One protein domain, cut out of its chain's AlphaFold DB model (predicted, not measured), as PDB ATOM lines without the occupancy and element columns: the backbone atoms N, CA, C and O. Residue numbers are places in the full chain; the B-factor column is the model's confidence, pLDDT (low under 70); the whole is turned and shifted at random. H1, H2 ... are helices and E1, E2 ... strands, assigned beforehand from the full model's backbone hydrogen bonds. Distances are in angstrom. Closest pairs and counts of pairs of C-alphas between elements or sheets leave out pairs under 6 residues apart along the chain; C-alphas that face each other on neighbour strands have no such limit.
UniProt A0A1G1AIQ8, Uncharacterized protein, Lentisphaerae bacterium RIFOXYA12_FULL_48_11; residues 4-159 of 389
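Overview. This is residues 4 to 159 of the 389 residues of an uncharacterized protein of Lentisphaerae bacterium RIFOXYA12_FULL_48_11 (UniProt A0A1G1AIQ8). A twisted sheet of five strands is the core of the body; H1 and H5 cover one face, and H6 crosses the other. At one end of the long axis, the hairpin E3 and E4 reaches away from this body as an arm, and H3 leads back from it. The printed part has 156 residues, with six named helices and seven named strands in the order E1 H1 E2 H2 E3 E4 H3 H4 E5 H5 E6 H6 E7; the large sheet runs E6 E1 E5 E2 E7, all antiparallel. The class is mixed, helices and strands. The whole is compact, with a radius of gyration of the C-alphas of 16.5 A, but elongated in outline, spanning 58 by 35 by 31 A.

Along the chain. E1, residues 4 to 8, begins at C-alpha 4 (197.339, 250.748, 251.106). H1 is residues 18 to 32, 20.9 A long, and E2 is residues 39 to 45, 19.5 A. H2, residues 48 to 51, precedes E3, residues 53 to 57, and E4, residues 63 to 67. H3, residues 69 to 83, is 21.3 A long and begins at C-alpha 69 (191.552, 242.157, 273.016). H4 is residues 92 to 96, E5 103 to 108, H5 113 to 123, E6 129 to 134 and H6 140 to 148. E7, residues 151 to 157, is 18.4 A long and ends at C-alpha 157 (204.728, 263.558, 240.279).

Arrangement. In the large sheet, these backbone pairs of neighbour strands are within hydrogen-bond range: N 5 and O 106 of E1 and E5 at 2.8 A, N 6 and O 131 of E1 and E6 at 2.9 A, N 42 and O 107 of E2 and E5 at 2.8 A, and N 41 and O 154 of E2 and E7 at 2.8 A, among them. E1, H1, E2 and E5, H5, E6 are split strand-helix-strand units, two strands running the same way with another between them, each with a right-handed crossover. H1 and H5 lie on the same face, each at a height of 9.8 A over the sheet. H1 touches H5 with residues 25 to 30 alone, at a steep tilt of 58 degrees, opposite ways; the closest C-alphas, Ile 29 and Ile 119, are 6.5 A apart. H6 lies on the opposite face, at 75 degrees to E5 on the local plane, across the strands. H3 touches H6 with residues 75 to 79 alone, about perpendicular at 84 degrees; the closest C-alphas, Trp 79 and Ile 141, are 6.3 A apart. H2 touches H3, the closest C-alphas, Phe 48 and Tyr 72, being 6.7 A apart. H4 only grazes the sheet, with residues 93 to 95. In the hairpin E3 and E4, N 54 and O 66 are 2.8 A apart. Every O i to N i+4 pair is within hydrogen-bond range in H1, H3, H4 and H5, and 4 of 5 in H6; H2 is too short for one.

Size, cuts and confidence. The C-alphas farthest apart, Lys 34 and Asp 59, are 58.3 A apart. The printed part has no cut and no long link. Mean pLDDT of the printed part is 87.5; residues 10 to 17 and residue 100 are under 70.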
ATOM      1  N   ALA A   4     196.374 251.102 250.075       97.56
ATOM      2  CA  ALA A   4     197.339 250.748 251.106       97.56
ATOM      3  C   ALA A   4     197.972 249.382 250.825       97.56
ATOM      4  O   ALA A   4     197.260 248.407 250.593       97.56
ATOM      5  N   PHE A   5     199.303 249.327 250.875       97.00
ATOM      6  CA  PHE A   5     200.119 248.119 250.783       97.00
ATOM      7  C   PHE A   5     200.639 247.770 252.176       97.00
ATOM      8  O   PHE A   5     201.270 248.608 252.823       97.00
ATOM      9  N   HIS A   6     200.364 246.551 252.631       94.62
ATOM     10  CA  HIS A   6     200.593 246.126 254.010       94.62
ATOM     11  C   HIS A   6     201.756 245.145 254.098       94.62
ATOM     12  O   HIS A   6     201.896 244.243 253.269       94.62
ATOM     13  N   PHE A   7     202.564 245.286 255.140       92.12
ATOM     14  CA  PHE A   7     203.757 244.488 255.378       92.12
ATOM     15  C   PHE A   7     203.855 244.117 256.857       92.12
ATOM     16  O   PHE A   7     203.459 244.887 257.730       92.12
ATOM     17  N   PHE A   8     204.433 242.960 257.163       88.19
ATOM     18  CA  PHE A   8     204.807 242.640 258.538       88.19
ATOM     19  C   PHE A   8     206.048 243.425 258.981       88.19
ATOM     20  O   PHE A   8     207.075 243.394 258.300       88.19
ATOM     21  N   CYS A   9     206.011 244.030 260.176       77.31
ATOM     22  CA  CYS A   9     207.170 244.740 260.743       77.31
ATOM     23  C   CYS A   9     208.345 243.806 261.109       77.31
ATOM     24  O   CYS A   9     209.466 244.260 261.330       77.31
ATOM     25  N   SER A  10     208.131 242.485 261.147       66.69
ATOM     26  CA  SER A  10     209.145 241.471 261.483       66.69
ATOM     27  C   SER A  10     210.026 241.029 260.300       66.69
ATOM     28  O   SER A  10     210.608 239.938 260.321       66.69
ATOM     29  N   PHE A  11     210.167 241.879 259.278       59.41
ATOM     30  CA  PHE A  11     210.982 241.636 258.088       59.41
ATOM     31  C   PHE A  11     212.384 241.088 258.432       59.41
ATOM     32  O   PHE A  11     213.184 241.726 259.119       59.41
ATOM     33  N   LYS A  12     212.688 239.870 257.958       53.25
ATOM     34  CA  LYS A  12     213.997 239.190 258.095       53.25
ATOM     35  C   LYS A  12     214.564 239.126 259.529       53.25
ATOM     36  O   LYS A  12     215.782 239.080 259.696       53.25
ATOM     37  N   GLY A  13     213.721 239.152 260.566       51.97
ATOM     38  CA  GLY A  13     214.180 239.155 261.964       51.97
ATOM     39  C   GLY A  13     214.977 240.407 262.362       51.97
ATOM     40  O   GLY A  13     215.642 240.401 263.398       51.97
ATOM     41  N   LYS A  14     214.936 241.471 261.550       48.59
ATOM     42  CA  LYS A  14     215.576 242.753 261.841       48.59
ATOM     43  C   LYS A  14     214.532 243.715 262.386       48.59
ATOM     44  O   LYS A  14     213.702 244.235 261.653       48.59
ATOM     45  N   THR A  15     214.610 244.002 263.677       49.75
ATOM     46  CA  THR A  15     213.887 245.126 264.270       49.75
ATOM     47  C   THR A  15     214.529 246.432 263.785       49.75
ATOM     48  O   THR A  15     215.672 246.711 264.150       49.75
ATOM     49  N   GLY A  16     213.831 247.215 262.955       56.25
ATOM     50  CA  GLY A  16     214.104 248.656 262.814       56.25
ATOM     51  C   GLY A  16     214.388 249.242 261.422       56.25
ATOM     52  O   GLY A  16     214.445 250.460 261.332       56.25
ATOM     53  N   LEU A  17     214.553 248.456 260.346       58.59
ATOM     54  CA  LEU A  17     214.793 248.999 258.983       58.59
ATOM     55  C   LEU A  17     213.713 248.624 257.948       58.59
ATOM     56  O   LEU A  17     213.871 248.924 256.766       58.59
ATOM     57  N   TYR A  18     212.603 248.019 258.383       71.62
ATOM     58  CA  TYR A  18     211.542 247.527 257.492       71.62
ATOM     59  C   TYR A  18     210.895 248.628 256.636       71.62
ATOM     60  O   TYR A  18     210.451 248.342 255.527       71.62
ATOM     61  N   THR A  19     210.898 249.882 257.103       78.19
ATOM     62  CA  THR A  19     210.453 251.053 256.332       78.19
ATOM     63  C   THR A  19     211.226 251.181 255.021       78.19
ATOM     64  O   THR A  19     210.620 251.202 253.953       78.19
ATOM     65  N   LEU A  20     212.564 251.189 255.090       78.06
ATOM     66  CA  LEU A  20     213.420 251.331 253.910       78.06
ATOM     67  C   LEU A  20     213.266 250.140 252.966       78.06
ATOM     68  O   LEU A  20     213.256 250.324 251.753       78.06
ATOM     69  N   ASP A  21     213.127 248.929 253.508       83.88
ATOM     70  CA  ASP A  21     212.942 247.721 252.704       83.88
ATOM     71  C   ASP A  21     211.609 247.760 251.929       83.88
ATOM     72  O   ASP A  21     211.589 247.519 250.720       83.88
ATOM     73  N   ALA A  22     210.503 248.118 252.589       88.81
ATOM     74  CA  ALA A  22     209.187 248.230 251.960       88.81
ATOM     75  C   ALA A  22     209.127 249.367 250.925       88.81
ATOM     76  O   ALA A  22     208.601 249.177 249.825       88.81
ATOM     77  N   GLU A  23     209.707 250.528 251.237       89.62
ATOM     78  CA  GLU A  23     209.806 251.642 250.291       89.62
ATOM     79  C   GLU A  23     210.663 251.259 249.086       89.62
ATOM     80  O   GLU A  23     210.238 251.441 247.946       89.62
ATOM     81  N   THR A  24     211.826 250.645 249.311       88.94
ATOM     82  CA  THR A  24     212.702 250.179 248.229       88.94
ATOM     83  C   THR A  24     211.941 249.285 247.254       88.94
ATOM     84  O   THR A  24     212.050 249.470 246.043       88.94
ATOM     85  N   LEU A  25     211.126 248.352 247.755       90.81
ATOM     86  CA  LEU A  25     210.332 247.460 246.910       90.81
ATOM     87  C   LEU A  25     209.323 248.234 246.061       90.81
ATOM     88  O   LEU A  25     209.383 248.148 244.836       90.81
ATOM     89  N   ILE A  26     208.453 249.036 246.680       92.12
ATOM     90  CA  ILE A  26     207.414 249.779 245.949       92.12
ATOM     91  C   ILE A  26     208.031 250.734 244.926       92.12
ATOM     92  O   ILE A  26     207.629 250.751 243.762       92.12
ATOM     93  N   PHE A  27     209.030 251.518 245.327       90.75
ATOM     94  CA  PHE A  27     209.608 252.527 244.446       90.75
ATOM     95  C   PHE A  27     210.510 251.923 243.365       90.75
ATOM     96  O   PHE A  27     210.574 252.472 242.263       90.75
ATOM     97  N   SER A  28     211.131 250.761 243.607       89.62
ATOM     98  CA  SER A  28     211.821 250.015 242.546       89.62
ATOM     99  C   SER A  28     210.852 249.502 241.479       89.62
ATOM    100  O   SER A  28     211.162 249.615 240.295       89.62
ATOM    101  N   ILE A  29     209.658 249.036 241.869       91.06
ATOM    102  CA  ILE A  29     208.601 248.618 240.937       91.06
ATOM    103  C   ILE A  29     208.134 249.805 240.092       91.06
ATOM    104  O   ILE A  29     208.128 249.721 238.863       91.06
ATOM    105  N   ILE A  30     207.808 250.927 240.744       88.19
ATOM    106  CA  ILE A  30     207.379 252.165 240.072       88.19
ATOM    107  C   ILE A  30     208.426 252.621 239.054       88.19
ATOM    108  O   ILE A  30     208.081 252.945 237.917       88.19
ATOM    109  N   SER A  31     209.702 252.613 239.444       84.69
ATOM    110  CA  SER A  31     210.814 253.011 238.579       84.69
ATOM    111  C   SER A  31     211.007 252.039 237.408       84.69
ATOM    112  O   SER A  31     211.054 252.461 236.252       84.69
ATOM    113  N   ALA A  32     211.038 250.727 237.676       84.06
ATOM    114  CA  ALA A  32     211.264 249.690 236.669       84.06
ATOM    115  C   ALA A  32     210.158 249.641 235.605       84.06
ATOM    116  O   ALA A  32     210.444 249.476 234.418       84.06
ATOM    117  N   GLN A  33     208.904 249.820 236.018       81.75
ATOM    118  CA  GLN A  33     207.750 249.837 235.120       81.75
ATOM    119  C   GLN A  33     207.419 251.229 234.571       81.75
ATOM    120  O   GLN A  33     206.468 251.365 233.808       81.75
ATOM    121  N   LYS A  34     208.194 252.261 234.936       77.38
ATOM    122  CA  LYS A  34     207.961 253.660 234.539       77.38
ATOM    123  C   LYS A  34     206.540 254.142 234.862       77.38
ATOM    124  O   LYS A  34     205.958 254.924 234.112       77.38
ATOM    125  N   LEU A  35     205.983 253.697 235.989       78.69
ATOM    126  CA  LEU A  35     204.632 254.072 236.393       78.69
ATOM    127  C   LEU A  35     204.600 255.567 236.726       78.69
ATOM    128  O   LEU A  35     205.292 256.039 237.631       78.69
ATOM    129  N   ALA A  36     203.771 256.329 236.016       73.94
ATOM    130  CA  ALA A  36     203.591 257.758 236.253       73.94
ATOM    131  C   ALA A  36     202.688 258.013 237.478       73.94
ATOM    132  O   ALA A  36     201.574 258.527 237.361       73.94
ATOM    133  N   VAL A  37     203.156 257.645 238.675       84.12
ATOM    134  CA  VAL A  37     202.360 257.760 239.903       84.12
ATOM    135  C   VAL A  37     202.356 259.198 240.421       84.12
ATOM    136  O   VAL A  37     203.363 259.718 240.911       84.12
ATOM    137  N   ARG A  38     201.184 259.835 240.348       90.25
ATOM    138  CA  ARG A  38     200.913 261.160 240.922       90.25
ATOM    139  C   ARG A  38     200.121 261.018 242.209       90.25
ATOM    140  O   ARG A  38     198.903 260.846 242.171       90.25
ATOM    141  N   THR A  39     200.800 261.073 243.346       95.19
ATOM    142  CA  THR A  39     200.161 260.806 244.637       95.19
ATOM    143  C   THR A  39     200.903 261.447 245.798       95.19
ATOM    144  O   THR A  39     202.031 261.919 245.659       95.19
ATOM    145  N   LYS A  40     200.253 261.456 246.963       95.94
ATOM    146  CA  LYS A  40     200.939 261.623 248.242       95.94
ATOM    147  C   LYS A  40     201.138 260.254 248.864       95.94
ATOM    148  O   LYS A  40     200.201 259.456 248.887       95.94
ATOM    149  N   TRP A  41     202.336 260.034 249.373       96.12
ATOM    150  CA  TRP A  41     202.722 258.812 250.047       96.12
ATOM    151  C   TRP A  41     202.651 259.013 251.547       96.12
ATOM    152  O   TRP A  41     203.174 259.990 252.095       96.12
ATOM    153  N   TYR A  42     201.989 258.064 252.183       95.62
ATOM    154  CA  TYR A  42     201.907 257.937 253.616       95.62
ATOM    155  C   TYR A  42     202.584 256.649 254.015       95.62
ATOM    156  O   TYR A  42     202.418 255.639 253.332       95.62
ATOM    157  N   SER A  43     203.290 256.661 255.129       94.69
ATOM    158  CA  SER A  43     203.836 255.431 255.671       94.69
ATOM    159  C   SER A  43     203.915 255.474 257.187       94.69
ATOM    160  O   SER A  43     203.918 256.542 257.810       94.69
ATOM    161  N   GLY A  44     203.893 254.287 257.782       93.00
ATOM    162  CA  GLY A  44     203.876 254.112 259.227       93.00
ATOM    163  C   GLY A  44     203.230 252.799 259.643       93.00
ATOM    164  O   GLY A  44     202.705 252.046 258.817       93.00
ATOM    165  N   ASP A  45     203.281 252.540 260.942       92.12
ATOM    166  CA  ASP A  45     202.658 251.371 261.545       92.12
ATOM    167  C   ASP A  45     201.157 251.617 261.758       92.12
ATOM    168  O   ASP A  45     200.732 252.708 262.145       92.12
ATOM    169  N   LEU A  46     200.336 250.591 261.535       92.19
ATOM    170  CA  LEU A  46     198.919 250.627 261.881       92.19
ATOM    171  C   LEU A  46     198.771 250.418 263.388       92.19
ATOM    172  O   LEU A  46     198.912 249.305 263.898       92.19
ATOM    173  N   LEU A  47     198.455 251.495 264.106       89.38
ATOM    174  CA  LEU A  47     198.408 251.533 265.571       89.38
ATOM    175  C   LEU A  47     197.111 250.922 266.134       89.38
ATOM    176  O   LEU A  47     196.408 251.526 266.948       89.38
ATOM    177  N   PHE A  48     196.790 249.690 265.726       89.38
ATOM    178  CA  PHE A  48     195.621 248.957 266.217       89.38
ATOM    179  C   PHE A  48     195.610 248.839 267.736       89.38
ATOM    180  O   PHE A  48     194.554 248.986 268.341       89.38
ATOM    181  N   ASN A  49     196.770 248.610 268.356       86.50
ATOM    182  CA  ASN A  49     196.883 248.487 269.809       86.50
ATOM    183  C   ASN A  49     196.485 249.785 270.521       86.50
ATOM    184  O   ASN A  49     195.773 249.731 271.521       86.50
ATOM    185  N   GLN A  50     196.860 250.941 269.970       87.00
ATOM    186  CA  GLN A  50     196.486 252.241 270.523       87.00
ATOM    187  C   GLN A  50     194.974 252.484 270.394       87.00
ATOM    188  O   GLN A  50     194.310 252.875 271.352       87.00
ATOM    189  N   LEU A  51     194.382 252.173 269.233       88.81
ATOM    190  CA  LEU A  51     192.926 252.267 269.045       88.81
ATOM    191  C   LEU A  51     192.155 251.264 269.913       88.81
ATOM    192  O   LEU A  51     191.044 251.549 270.370       88.81
ATOM    193  N   ALA A  52     192.731 250.087 270.138       90.62
ATOM    194  CA  ALA A  52     192.142 249.006 270.910       90.62
ATOM    195  C   ALA A  52     192.321 249.161 272.420       90.62
ATOM    196  O   ALA A  52     191.795 248.335 273.154       90.62
ATOM    197  N   SER A  53     193.017 250.183 272.908       89.50
ATOM    198  CA  SER A  53     193.223 250.331 274.345       89.50
ATOM    199  C   SER A  53     192.126 251.149 275.020       89.50
ATOM    200  O   SER A  53     191.553 252.087 274.447       89.50
ATOM    201  N   ASP A  54     191.816 250.768 276.254       89.88
ATOM    202  CA  ASP A  54     190.952 251.513 277.159       89.88
ATOM    203  C   ASP A  54     191.802 252.469 277.993       89.88
ATOM    204  O   ASP A  54     192.900 252.127 278.438       89.88
ATOM    205  N   HIS A  55     191.285 253.678 278.181       87.62
ATOM    206  CA  HIS A  55     191.950 254.735 278.927       87.62
ATOM    207  C   HIS A  55     191.174 254.971 280.219       87.62
ATOM    208  O   HIS A  55     189.972 255.234 280.179       87.62
ATOM    209  N   SER A  56     191.855 254.879 281.357       85.38
ATOM    210  CA  SER A  56     191.290 255.242 282.659       85.38
ATOM    211  C   SER A  56     192.183 256.250 283.362       85.38
ATOM    212  O   SER A  56     193.406 256.112 283.348       85.38
ATOM    213  N   ASP A  57     191.572 257.242 284.002       85.50
ATOM    214  CA  ASP A  57     192.301 258.180 284.847       85.50
ATOM    215  C   ASP A  57     192.917 257.436 286.032       85.50
ATOM    216  O   ASP A  57     192.293 256.570 286.646       85.50
ATOM    217  N   ASN A  58     194.159 257.776 286.354       82.88
ATOM    218  CA  ASN A  58     194.804 257.329 287.572       82.88
ATOM    219  C   ASN A  58     194.694 258.411 288.655       82.88
ATOM    220  O   ASN A  58     194.607 259.607 288.371       82.88
ATOM    221  N   ASP A  59     194.775 257.994 289.919       80.06
ATOM    222  CA  ASP A  59     194.630 258.871 291.094       80.06
ATOM    223  C   ASP A  59     195.678 260.003 291.178       80.06
ATOM    224  O   ASP A  59     195.625 260.851 292.068       80.06
ATOM    225  N   ARG A  60     196.667 260.018 290.274       80.56
ATOM    226  CA  ARG A  60     197.745 261.014 290.199       80.56
ATOM    227  C   ARG A  60     197.576 262.001 289.039       80.56
ATOM    228  O   ARG A  60     198.502 262.764 288.776       80.56
ATOM    229  N   GLY A  61     196.426 262.003 288.361       76.81
ATOM    230  CA  GLY A  61     196.136 262.922 287.256       76.81
ATOM    231  C   GLY A  61     196.817 262.560 285.931       76.81
ATOM    232  O   GLY A  61     196.943 263.418 285.063       76.81
ATOM    233  N   GLY A  62     197.281 261.318 285.778       79.94
ATOM    234  CA  GLY A  62     197.647 260.736 284.485       79.94
ATOM    235  C   GLY A  62     196.597 259.730 284.015       79.94
ATOM    236  O   GLY A  62     195.610 259.493 284.704       79.94
ATOM    237  N   TRP A  63     196.837 259.083 282.878       81.12
ATOM    238  CA  TRP A  63     196.004 257.987 282.381       81.12
ATOM    239  C   TRP A  63     196.778 256.667 282.384       81.12
ATOM    240  O   TRP A  63     198.003 256.639 282.247       81.12
ATOM    241  N   THR A  64     196.063 255.563 282.560       83.75
ATOM    242  CA  THR A  64     196.549 254.209 282.288       83.75
ATOM    243  C   THR A  64     195.895 253.691 281.022       83.75
ATOM    244  O   THR A  64     194.675 253.761 280.879       83.75
ATOM    245  N   GLU A  65     196.717 253.151 280.131       85.81
ATOM    246  CA  GLU A  65     196.287 252.507 278.898       85.81
ATOM    247  C   GLU A  65     196.300 250.989 279.110       85.81
ATOM    248  O   GLU A  65     197.320 250.418 279.501       85.81
ATOM    249  N   THR A  66     195.155 250.336 278.914       88.06
ATOM    250  CA  THR A  66     195.032 248.876 279.027       88.06
ATOM    251  C   THR A  66     194.539 248.307 277.708       88.06
ATOM    252  O   THR A  66     193.454 248.658 277.247       88.06
ATOM    253  N   PHE A  67     195.325 247.414 277.106       88.25
ATOM    254  CA  PHE A  67     194.949 246.743 275.864       88.25
ATOM    255  C   PHE A  67     193.651 245.946 276.038       88.25
ATOM    256  O   PHE A  67     193.544 245.133 276.959       88.25
ATOM    257  N   ASN A  68     192.690 246.144 275.132       90.06
ATOM    258  CA  ASN A  68     191.425 245.417 275.115       90.06
ATOM    259  C   ASN A  68     191.367 244.465 273.897       90.06
ATOM    260  O   ASN A  68     191.124 244.912 272.768       90.06
ATOM    261  N   PRO A  69     191.554 243.143 274.099       88.00
ATOM    262  CA  PRO A  69     191.552 242.157 273.016       88.00
ATOM    263  C   PRO A  69     190.227 242.082 272.245       88.00
ATOM    264  O   PRO A  69     190.222 241.861 271.033       88.00
ATOM    265  N   ASP A  70     189.092 242.284 272.918       90.25
ATOM    266  CA  ASP A  70     187.776 242.237 272.277       90.25
ATOM    267  C   ASP A  70     187.579 243.439 271.349       90.25
ATOM    268  O   ASP A  70     187.096 243.297 270.218       90.25
ATOM    269  N   LYS A  71     188.015 244.624 271.794       91.00
ATOM    270  CA  LYS A  71     188.028 245.844 270.980       91.00
ATOM    271  C   LYS A  71     188.969 245.693 269.789       91.00
ATOM    272  O   LYS A  71     188.569 246.023 268.677       91.00
ATOM    273  N   TYR A  72     190.158 245.126 269.991       90.19
ATOM    274  CA  TYR A  72     191.109 244.826 268.917       90.19
ATOM    275  C   TYR A  72     190.498 243.913 267.844       90.19
ATOM    276  O   TYR A  72     190.474 244.263 266.665       90.19
ATOM    277  N   ASN A  73     189.906 242.785 268.250       88.25
ATOM    278  CA  ASN A  73     189.252 241.853 267.329       88.25
ATOM    279  C   ASN A  73     188.082 242.500 266.574       88.25
ATOM    280  O   ASN A  73     187.862 242.216 265.395       88.25
ATOM    281  N   LYS A  74     187.321 243.379 267.236       91.19
ATOM    282  CA  LYS A  74     186.260 244.154 266.585       91.19
ATOM    283  C   LYS A  74     186.827 245.133 265.553       91.19
ATOM    284  O   LYS A  74     186.279 245.211 264.457       91.19
ATOM    285  N   LEU A  75     187.908 245.841 265.885       91.56
ATOM    286  CA  LEU A  75     188.578 246.775 264.977       91.56
ATOM    287  C   LEU A  75     189.118 246.060 263.737       91.56
ATOM    288  O   LEU A  75     188.839 246.518 262.635       91.56
ATOM    289  N   LEU A  76     189.798 244.919 263.896       89.75
ATOM    290  CA  LEU A  76     190.283 244.118 262.765       89.75
ATOM    291  C   LEU A  76     189.147 243.665 261.842       89.75
ATOM    292  O   LEU A  76     189.265 243.759 260.623       89.75
ATOM    293  N   LYS A  77     188.024 243.207 262.410       89.38
ATOM    294  CA  LYS A  77     186.856 242.801 261.614       89.38
ATOM    295  C   LYS A  77     186.288 243.957 260.802       89.38
ATOM    296  O   LYS A  77     186.000 243.765 259.628       89.38
ATOM    297  N   MET A  78     186.130 245.127 261.423       91.81
ATOM    298  CA  MET A  78     185.610 246.312 260.738       91.81
ATOM    299  C   MET A  78     186.584 246.827 259.670       91.81
ATOM    300  O   MET A  78     186.166 247.171 258.572       91.81
ATOM    301  N   TRP A  79     187.882 246.821 259.975       92.50
ATOM    302  CA  TRP A  79     188.951 247.168 259.040       92.50
ATOM    303  C   TRP A  79     188.905 246.303 257.772       92.50
ATOM    304  O   TRP A  79     188.902 246.823 256.664       92.50
ATOM    305  N   ILE A  80     188.759 244.984 257.909       91.00
ATOM    306  CA  ILE A  80     188.653 244.095 256.744       91.00
ATOM    307  C   ILE A  80     187.302 244.256 256.042       91.00
ATOM    308  O   ILE A  80     187.257 244.359 254.817       91.00
ATOM    309  N   SER A  81     186.189 244.291 256.784       90.19
ATOM    310  CA  SER A  81     184.854 244.342 256.175       90.19
ATOM    311  C   SER A  81     184.642 245.591 255.329       90.19
ATOM    312  O   SER A  81     184.021 245.512 254.270       90.19
ATOM    313  N   ASP A  82     185.164 246.729 255.785       89.50
ATOM    314  CA  ASP A  82     185.019 248.000 255.082       89.50
ATOM    315  C   ASP A  82     185.894 248.036 253.817       89.50
ATOM    316  O   ASP A  82     185.510 248.651 252.818       89.50
ATOM    317  N   ALA A  83     187.027 247.327 253.823       86.62
ATOM    318  CA  ALA A  83     187.925 247.186 252.678       86.62
ATOM    319  C   ALA A  83     187.367 246.262 251.582       86.62
ATOM    320  O   ALA A  83     187.530 246.548 250.398       86.62
ATOM    321  N   CYS A  84     186.642 245.199 251.950       82.81
ATOM    322  CA  CYS A  84     186.074 244.224 251.005       82.81
ATOM    323  C   CYS A  84     185.052 244.807 250.007       82.81
ATOM    324  O   CYS A  84     184.624 244.107 249.092       82.81
ATOM    325  N   SER A  85     184.610 246.052 250.196       78.81
ATOM    326  CA  SER A  85     183.659 246.719 249.298       78.81
ATOM    327  C   SER A  85     184.295 247.297 248.024       78.81
ATOM    328  O   SER A  85     183.562 247.672 247.108       78.81
ATOM    329  N   GLY A  86     185.628 247.367 247.964       85.44
ATOM    330  CA  GLY A  86     186.395 247.889 246.832       85.44
ATOM    331  C   GLY A  86     187.439 246.897 246.321       85.44
ATOM    332  O   GLY A  86     187.297 245.683 246.470       85.44
ATOM    333  N   TRP A  87     188.500 247.421 245.707       94.88
ATOM    334  CA  TRP A  87     189.659 246.624 245.294       94.88
ATOM    335  C   TRP A  87     190.345 246.012 246.529       94.88
ATOM    336  O   TRP A  87     190.742 246.745 247.434       94.88
ATOM    337  N   PHE A  88     190.455 244.681 246.604       95.75
ATOM    338  CA  PHE A  88     190.910 243.976 247.806       95.75
ATOM    339  C   PHE A  88     191.726 242.728 247.468       95.75
ATOM    340  O   PHE A  88     191.221 241.784 246.864       95.75
ATOM    341  N   HIS A  89     192.972 242.708 247.929       95.31
ATOM    342  CA  HIS A  89     193.936 241.642 247.706       95.31
ATOM    343  C   HIS A  89     194.635 241.274 249.011       95.31
ATOM    344  O   HIS A  89     195.761 241.688 249.276       95.31
ATOM    345  N   MET A  90     193.958 240.486 249.838       91.94
ATOM    346  CA  MET A  90     194.531 239.866 251.028       91.94
ATOM    347  C   MET A  90     193.876 238.499 251.219       91.94
ATOM    348  O   MET A  90     192.654 238.366 251.151       91.94
ATOM    349  N   SER A  91     194.684 237.464 251.419       87.19
ATOM    350  CA  SER A  91     194.184 236.104 251.627       87.19
ATOM    351  C   SER A  91     193.640 235.908 253.045       87.19
ATOM    352  O   SER A  91     194.021 236.611 253.984       87.19
ATOM    353  N   LEU A  92     192.766 234.910 253.215       81.75
ATOM    354  CA  LEU A  92     192.276 234.505 254.537       81.75
ATOM    355  C   LEU A  92     193.428 234.087 255.461       81.75
ATOM    356  O   LEU A  92     193.464 234.517 256.609       81.75
ATOM    357  N   ASP A  93     194.410 233.349 254.940       82.75
ATOM    358  CA  ASP A  93     195.592 232.929 255.700       82.75
ATOM    359  C   ASP A  93     196.400 234.140 256.201       82.75
ATOM    360  O   ASP A  93     196.831 234.184 257.356       82.75
ATOM    361  N   GLN A  94     196.565 235.166 255.353       83.69
ATOM    362  CA  GLN A  94     197.208 236.422 255.749       83.69
ATOM    363  C   GLN A  94     196.416 237.117 256.857       83.69
ATOM    364  O   GLN A  94     197.020 237.491 257.858       83.69
ATOM    365  N   ILE A  95     195.090 237.220 256.728       82.56
ATOM    366  CA  ILE A  95     194.202 237.817 257.741       82.56
ATOM    367  C   ILE A  95     194.328 237.106 259.092       82.56
ATOM    368  O   ILE A  95     194.483 237.758 260.127       82.56
ATOM    369  N   GLU A  96     194.279 235.775 259.100       79.88
ATOM    370  CA  GLU A  96     194.393 234.979 260.326       79.88
ATOM    371  C   GLU A  96     195.755 235.174 261.004       79.88
ATOM    372  O   GLU A  96     195.857 235.188 262.233       79.88
ATOM    373  N   SER A  97     196.804 235.405 260.211       79.38
ATOM    374  CA  SER A  97     198.161 235.628 260.707       79.38
ATOM    375  C   SER A  97     198.416 237.025 261.298       79.38
ATOM    376  O   SER A  97     199.482 237.241 261.879       79.38
ATOM    377  N   LEU A  98     197.463 237.964 261.196       79.94
ATOM    378  CA  LEU A  98     197.611 239.344 261.692       79.94
ATOM    379  C   LEU A  98     197.545 239.467 263.216       79.94
ATOM    380  O   LEU A  98     198.030 240.451 263.774       79.94
ATOM    381  N   ALA A  99     196.926 238.500 263.896       72.31
ATOM    382  CA  ALA A  99     196.642 238.602 265.322       72.31
ATOM    383  C   ALA A  99     197.918 238.846 266.149       72.31
ATOM    384  O   ALA A  99     198.814 238.001 266.213       72.31
ATOM    385  N   GLY A 100     197.983 240.009 266.810       69.75
ATOM    386  CA  GLY A 100     199.084 240.379 267.702       69.75
ATOM    387  C   GLY A 100     200.393 240.735 266.995       69.75
ATOM    388  O   GLY A 100     201.442 240.723 267.638       69.75
ATOM    389  N   ARG A 101     200.354 241.024 265.689       78.81
ATOM    390  CA  ARG A 101     201.517 241.482 264.920       78.81
ATOM    391  C   ARG A 101     201.367 242.942 264.519       78.81
ATOM    392  O   ARG A 101     200.271 243.395 264.197       78.81
ATOM    393  N   ASP A 102     202.495 243.640 264.488       85.38
ATOM    394  CA  ASP A 102     202.562 245.006 263.983       85.38
ATOM    395  C   ASP A 102     202.590 244.994 262.450       85.38
ATOM    396  O   ASP A 102     203.288 244.188 261.816       85.38
ATOM    397  N   ILE A 103     201.784 245.879 261.866       90.25
ATOM    398  CA  ILE A 103     201.589 245.999 260.424       90.25
ATOM    399  C   ILE A 103     202.149 247.347 259.997       90.25
ATOM    400  O   ILE A 103     201.617 248.385 260.382       90.25
ATOM    401  N   PHE A 104     203.173 247.327 259.155       92.50
ATOM    402  CA  PHE A 104     203.669 248.516 258.484       92.50
ATOM    403  C   PHE A 104     202.907 248.713 257.179       92.50
ATOM    404  O   PHE A 104     202.590 247.752 256.474       92.50
ATOM    405  N   THR A 105     202.614 249.960 256.842       94.75
ATOM    406  CA  THR A 105     201.854 250.298 255.643       94.75
ATOM    407  C   THR A 105     202.559 251.368 254.837       94.75
ATOM    408  O   THR A 105     203.067 252.339 255.394       94.75
ATOM    409  N   ILE A 106     202.487 251.235 253.512       96.44
ATOM    410  CA  ILE A 106     202.692 252.340 252.577       96.44
ATOM    411  C   ILE A 106     201.368 252.600 251.859       96.44
ATOM    412  O   ILE A 106     200.814 251.711 251.215       96.44
ATOM    413  N   CYS A 107     200.842 253.813 251.982       97.50
ATOM    414  CA  CYS A 107     199.564 254.215 251.414       97.50
ATOM    415  C   CYS A 107     199.739 255.343 250.391       97.50
ATOM    416  O   CYS A 107     200.375 256.362 250.655       97.50
ATOM    417  N   ALA A 108     199.147 255.163 249.214       97.00
ATOM    418  CA  ALA A 108     199.027 256.173 248.178       97.00
ATOM    419  C   ALA A 108     197.650 256.848 248.268       97.00
ATOM    420  O   ALA A 108     196.622 256.185 248.145       97.00
ATOM    421  N   GLU A 109     197.622 258.177 248.403       94.81
ATOM    422  CA  GLU A 109     196.384 258.981 248.429       94.81
ATOM    423  C   GLU A 109     195.499 258.764 247.194       94.81
ATOM    424  O   GLU A 109     194.269 258.722 247.277       94.81
ATOM    425  N   THR A 110     196.151 258.686 246.034       91.88
ATOM    426  CA  THR A 110     195.538 258.505 244.725       91.88
ATOM    427  C   THR A 110     196.387 257.584 243.867       91.88
ATOM    428  O   THR A 110     197.553 257.861 243.608       91.88
ATOM    429  N   MET A 111     195.791 256.508 243.379       92.00
ATOM    430  CA  MET A 111     196.408 255.567 242.458       92.00
ATOM    431  C   MET A 111     195.344 255.031 241.502       92.00
ATOM    432  O   MET A 111     194.165 254.927 241.867       92.00
ATOM    433  N   ASP A 112     195.759 254.766 240.270       89.00
ATOM    434  CA  ASP A 112     194.952 254.042 239.294       89.00
ATOM    435  C   ASP A 112     194.880 252.549 239.659       89.00
ATOM    436  O   ASP A 112     195.806 252.029 240.283       89.00
ATOM    437  N   GLN A 113     193.785 251.872 239.313       91.50
ATOM    438  CA  GLN A 113     193.613 250.466 239.675       91.50
ATOM    439  C   GLN A 113     194.636 249.557 238.979       91.50
ATOM    440  O   GLN A 113     195.210 248.705 239.649       91.50
ATOM    441  N   ASP A 114     194.949 249.788 237.702       89.12
ATOM    442  CA  ASP A 114     195.915 248.969 236.958       89.12
ATOM    443  C   ASP A 114     197.329 249.138 237.533       89.12
ATOM    444  O   ASP A 114     198.100 248.186 237.662       89.12
ATOM    445  N   CYS A 115     197.659 250.362 237.957       91.31
ATOM    446  CA  CYS A 115     198.908 250.647 238.658       91.31
ATOM    447  C   CYS A 115     198.988 249.910 240.005       91.31
ATOM    448  O   CYS A 115     200.057 249.419 240.369       91.31
ATOM    449  N   ALA A 116     197.885 249.857 240.755       95.19
ATOM    450  CA  ALA A 116     197.839 249.159 242.036       95.19
ATOM    451  C   ALA A 116     197.968 247.641 241.859       95.19
ATOM    452  O   ALA A 116     198.735 247.025 242.596       95.19
ATOM    453  N   GLU A 117     197.291 247.075 240.856       95.19
ATOM    454  CA  GLU A 117     197.376 245.656 240.488       95.19
ATOM    455  C   GLU A 117     198.815 245.273 240.139       95.19
ATOM    456  O   GLU A 117     199.388 244.353 240.714       95.19
ATOM    457  N   SER A 118     199.459 246.066 239.284       93.19
ATOM    458  CA  SER A 118     200.832 245.812 238.854       93.19
ATOM    459  C   SER A 118     201.846 245.846 240.009       93.19
ATOM    460  O   SER A 118     202.794 245.056 240.044       93.19
ATOM    461  N   ILE A 119     201.651 246.746 240.983       95.50
ATOM    462  CA  ILE A 119     202.467 246.779 242.205       95.50
ATOM    463  C   ILE A 119     202.152 245.564 243.085       95.50
ATOM    464  O   ILE A 119     203.075 244.913 243.571       95.50
ATOM    465  N   HIS A 120     200.872 245.240 243.281       96.12
ATOM    466  CA  HIS A 120     200.436 244.085 244.063       96.12
ATOM    467  C   HIS A 120     201.027 242.772 243.535       96.12
ATOM    468  O   HIS A 120     201.611 242.013 244.312       96.12
ATOM    469  N   ASP A 121     200.948 242.527 242.229       95.44
ATOM    470  CA  ASP A 121     201.449 241.309 241.589       95.44
ATOM    471  C   ASP A 121     202.947 241.105 241.842       95.44
ATOM    472  O   ASP A 121     203.396 240.009 242.183       95.44
ATOM    473  N   GLN A 122     203.732 242.180 241.746       94.75
ATOM    474  CA  GLN A 122     205.169 242.126 242.013       94.75
ATOM    475  C   GLN A 122     205.508 242.012 243.497       94.75
ATOM    476  O   GLN A 122     206.526 241.416 243.848       94.75
ATOM    477  N   LEU A 123     204.681 242.564 244.385       94.44
ATOM    478  CA  LEU A 123     204.879 242.418 245.823       94.44
ATOM    479  C   LEU A 123     204.471 241.029 246.324       94.44
ATOM    480  O   LEU A 123     205.080 240.544 247.273       94.44
ATOM    481  N   SER A 124     203.518 240.365 245.672       92.94
ATOM    482  CA  SER A 124     202.937 239.081 246.097       92.94
ATOM    483  C   SER A 124     203.927 237.919 246.193       92.94
ATOM    484  O   SER A 124     203.659 236.943 246.886       92.94
ATOM    485  N   VAL A 125     205.101 238.029 245.568       90.38
ATOM    486  CA  VAL A 125     206.181 237.033 245.693       90.38
ATOM    487  C   VAL A 125     206.917 237.088 247.039       90.38
ATOM    488  O   VAL A 125     207.804 236.276 247.288       90.38
ATOM    489  N   ASN A 126     206.606 238.070 247.886       87.94
ATOM    490  CA  ASN A 126     207.318 238.342 249.124       87.94
ATOM    491  C   ASN A 126     206.527 237.865 250.351       87.94
ATOM    492  O   ASN A 126     205.475 238.415 250.655       87.94
ATOM    493  N   ASP A 127     207.093 236.949 251.141       85.81
ATOM    494  CA  ASP A 127     206.428 236.348 252.320       85.81
ATOM    495  C   ASP A 127     206.004 237.348 253.416       85.81
ATOM    496  O   ASP A 127     205.168 237.052 254.267       85.81
ATOM    497  N   PHE A 128     206.621 238.529 253.445       86.50
ATOM    498  CA  PHE A 128     206.338 239.587 254.419       86.50
ATOM    499  C   PHE A 128     205.304 240.600 253.914       86.50
ATOM    500  O   PHE A 128     204.885 241.462 254.689       86.50
ATOM    501  N   TYR A 129     204.918 240.528 252.639       91.69
ATOM    502  CA  TYR A 129     203.836 241.325 252.087       91.69
ATOM    503  C   TYR A 129     202.501 240.658 252.420       91.69
ATOM    504  O   TYR A 129     202.253 239.488 252.129       91.69
ATOM    505  N   LEU A 130     201.644 241.423 253.082       92.06
ATOM    506  CA  LEU A 130     200.355 240.965 253.583       92.06
ATOM    507  C   LEU A 130     199.243 241.094 252.555       92.06
ATOM    508  O   LEU A 130     198.195 240.490 252.734       92.06
ATOM    509  N   GLY A 131     199.449 241.904 251.521       94.38
ATOM    510  CA  GLY A 131     198.400 242.264 250.584       94.38
ATOM    511  C   GLY A 131     198.112 243.759 250.566       94.38
ATOM    512  O   GLY A 131     198.727 244.566 251.272       94.38
ATOM    513  N   ALA A 132     197.171 244.147 249.721       96.88
ATOM    514  CA  ALA A 132     196.774 245.530 249.541       96.88
ATOM    515  C   ALA A 132     195.279 245.647 249.304       96.88
ATOM    516  O   ALA A 132     194.626 244.700 248.880       96.88
ATOM    517  N   PHE A 133     194.732 246.818 249.598       96.81
ATOM    518  CA  PHE A 133     193.341 247.111 249.290       96.81
ATOM    519  C   PHE A 133     193.091 248.614 249.158       96.81
ATOM    520  O   PHE A 133     193.925 249.451 249.528       96.81
ATOM    521  N   GLU A 134     191.917 248.949 248.631       95.88
ATOM    522  CA  GLU A 134     191.395 250.303 248.557       95.88
ATOM    523  C   GLU A 134     190.931 250.794 249.933       95.88
ATOM    524  O   GLU A 134     190.060 250.221 250.589       95.88
ATOM    525  N   VAL A 135     191.504 251.913 250.366       94.94
ATOM    526  CA  VAL A 135     191.155 252.577 251.617       94.94
ATOM    527  C   VAL A 135     189.943 253.475 251.398       94.94
ATOM    528  O   VAL A 135     190.011 254.492 250.706       94.94
ATOM    529  N   SER A 136     188.840 253.133 252.056       91.81
ATOM    530  CA  SER A 136     187.650 253.985 252.117       91.81
ATOM    531  C   SER A 136     187.707 254.976 253.282       91.81
ATOM    532  O   SER A 136     187.481 254.593 254.425       91.81
ATOM    533  N   ASP A 137     187.907 256.266 252.997       91.50
ATOM    534  CA  ASP A 137     187.768 257.348 253.992       91.50
ATOM    535  C   ASP A 137     186.294 257.584 254.421       91.50
ATOM    536  O   ASP A 137     186.025 258.436 255.267       91.50
ATOM    537  N   GLU A 138     185.322 256.833 253.870       92.06
ATOM    538  CA  GLU A 138     183.965 256.751 254.440       92.06
ATOM    539  C   GLU A 138     183.905 255.842 255.682       92.06
ATOM    540  O   GLU A 138     182.960 255.937 256.465       92.06
ATOM    541  N   SER A 139     184.896 254.963 255.872       93.94
ATOM    542  CA  SER A 139     185.053 254.187 257.102       93.94
ATOM    543  C   SER A 139     185.824 255.000 258.128       93.94
ATOM    544  O   SER A 139     186.936 255.476 257.879       93.94
ATOM    545  N   ARG A 140     185.263 255.107 259.336       94.44
ATOM    546  CA  ARG A 140     185.939 255.796 260.434       94.44
ATOM    547  C   ARG A 140     187.262 255.124 260.792       94.44
ATOM    548  O   ARG A 140     188.231 255.824 261.044       94.44
ATOM    549  N   ILE A 141     187.317 253.793 260.792       94.38
ATOM    550  CA  ILE A 141     188.533 253.059 261.168       94.38
ATOM    551  C   ILE A 141     189.623 253.252 260.123       94.38
ATOM    552  O   ILE A 141     190.768 253.501 260.485       94.38
ATOM    553  N   HIS A 142     189.273 253.206 258.840       95.38
ATOM    554  CA  HIS A 142     190.222 253.504 257.773       95.38
ATOM    555  C   HIS A 142     190.745 254.932 257.853       95.38
ATOM    556  O   HIS A 142     191.948 255.150 257.747       95.38
ATOM    557  N   TRP A 143     189.866 255.907 258.079       95.31
ATOM    558  CA  TRP A 143     190.309 257.286 258.216       95.31
ATOM    559  C   TRP A 143     191.283 257.450 259.391       95.31
ATOM    560  O   TRP A 143     192.346 258.045 259.224       95.31
ATOM    561  N   GLU A 144     190.978 256.877 260.559       95.25
ATOM    562  CA  GLU A 144     191.890 256.932 261.709       95.25
ATOM    563  C   GLU A 144     193.241 256.272 261.380       95.25
ATOM    564  O   GLU A 144     194.292 256.883 261.552       95.25
ATOM    565  N   LEU A 145     193.227 255.056 260.831       95.31
ATOM    566  CA  LEU A 145     194.444 254.286 260.577       95.31
ATOM    567  C   LEU A 145     195.312 254.858 259.451       95.31
ATOM    568  O   LEU A 145     196.523 254.905 259.610       95.31
ATOM    569  N   TYR A 146     194.723 255.286 258.331       95.69
ATOM    570  CA  TYR A 146     195.468 255.664 257.121       95.69
ATOM    571  C   TYR A 146     195.585 257.170 256.901       95.69
ATOM    572  O   TYR A 146     196.542 257.623 256.274       95.69
ATOM    573  N   SER A 147     194.603 257.947 257.359       93.00
ATOM    574  CA  SER A 147     194.562 259.395 257.130       93.00
ATOM    575  C   SER A 147     195.060 260.186 258.330       93.00
ATOM    576  O   SER A 147     195.741 261.187 258.117       93.00
ATOM    577  N   ASN A 148     194.729 259.750 259.548       92.69
ATOM    578  CA  ASN A 148     195.099 260.428 260.791       92.69
ATOM    579  C   ASN A 148     196.453 259.944 261.340       92.69
ATOM    580  O   ASN A 148     197.295 260.757 261.705       92.69
ATOM    581  N   MET A 149     196.683 258.627 261.377       91.94
ATOM    582  CA  MET A 149     197.863 258.053 262.041       91.94
ATOM    583  C   MET A 149     199.114 257.950 261.163       91.94
ATOM    584  O   MET A 149     200.222 258.050 261.688       91.94
ATOM    585  N   LEU A 150     198.976 257.751 259.847       93.81
ATOM    586  CA  LEU A 150     200.148 257.640 258.974       93.81
ATOM    587  C   LEU A 150     200.775 259.003 258.675       93.81
ATOM    588  O   LEU A 150     200.093 259.993 258.391       93.81
ATOM    589  N   PHE A 151     202.105 259.030 258.627       91.19
ATOM    590  CA  PHE A 151     202.852 260.236 258.297       91.19
ATOM    591  C   PHE A 151     202.826 260.491 256.795       91.19
ATOM    592  O   PHE A 151     203.151 259.613 256.004       91.19
ATOM    593  N   CYS A 152     202.492 261.718 256.396       93.06
ATOM    594  CA  CYS A 152     202.621 262.160 255.009       93.06
ATOM    595  C   CYS A 152     204.066 262.514 254.715       93.06
ATOM    596  O   CYS A 152     204.506 263.611 255.052       93.06
ATOM    597  N   GLN A 153     204.793 261.613 254.079       91.88
ATOM    598  CA  GLN A 153     206.228 261.802 253.923       91.88
ATOM    599  C   GLN A 153     206.570 262.466 252.595       91.88
ATOM    600  O   GLN A 153     207.395 263.379 252.546       91.88
ATOM    601  N   TYR A 154     205.881 262.074 251.520       94.44
ATOM    602  CA  TYR A 154     206.282 262.476 250.177       94.44
ATOM    603  C   TYR A 154     205.109 262.798 249.255       94.44
ATOM    604  O   TYR A 154     203.982 262.333 249.445       94.44
ATOM    605  N   ARG A 155     205.390 263.557 248.197       95.69
ATOM    606  CA  ARG A 155     204.523 263.690 247.022       95.69
ATOM    607  C   ARG A 155     205.328 263.355 245.777       95.69
ATOM    608  O   ARG A 155     206.314 264.028 245.496       95.69
ATOM    609  N   SER A 156     204.871 262.370 245.011       93.19
ATOM    610  CA  SER A 156     205.454 262.050 243.711       93.19
ATOM    611  C   SER A 156     204.624 262.654 242.580       93.19
ATOM    612  O   SER A 156     203.391 262.652 242.623       93.19
ATOM    613  N   ASP A 157     205.308 263.156 241.558       88.81
ATOM    614  CA  ASP A 157     204.728 263.558 240.279       88.81
ATOM    615  C   ASP A 157     205.681 263.149 239.150       88.81
ATOM    616  O   ASP A 157     206.635 263.858 238.818       88.81
ATOM    617  N   GLY A 158     205.467 261.947 238.604       83.62
ATOM    618  CA  GLY A 158     206.391 261.351 237.642       83.62
ATOM    619  C   GLY A 158     207.790 261.213 238.249       83.62
ATOM    620  O   GLY A 158     207.957 260.571 239.281       83.62
ATOM    621  N   LYS A 159     208.793 261.853 237.633       84.88
ATOM    622  CA  LYS A 159     210.188 261.850 238.111       84.88
ATOM    623  C   LYS A 159     210.510 262.943 239.136       84.88
ATOM    624  O   LYS A 159     211.678 263.118 239.490       84.88
TER     625      LYS A 159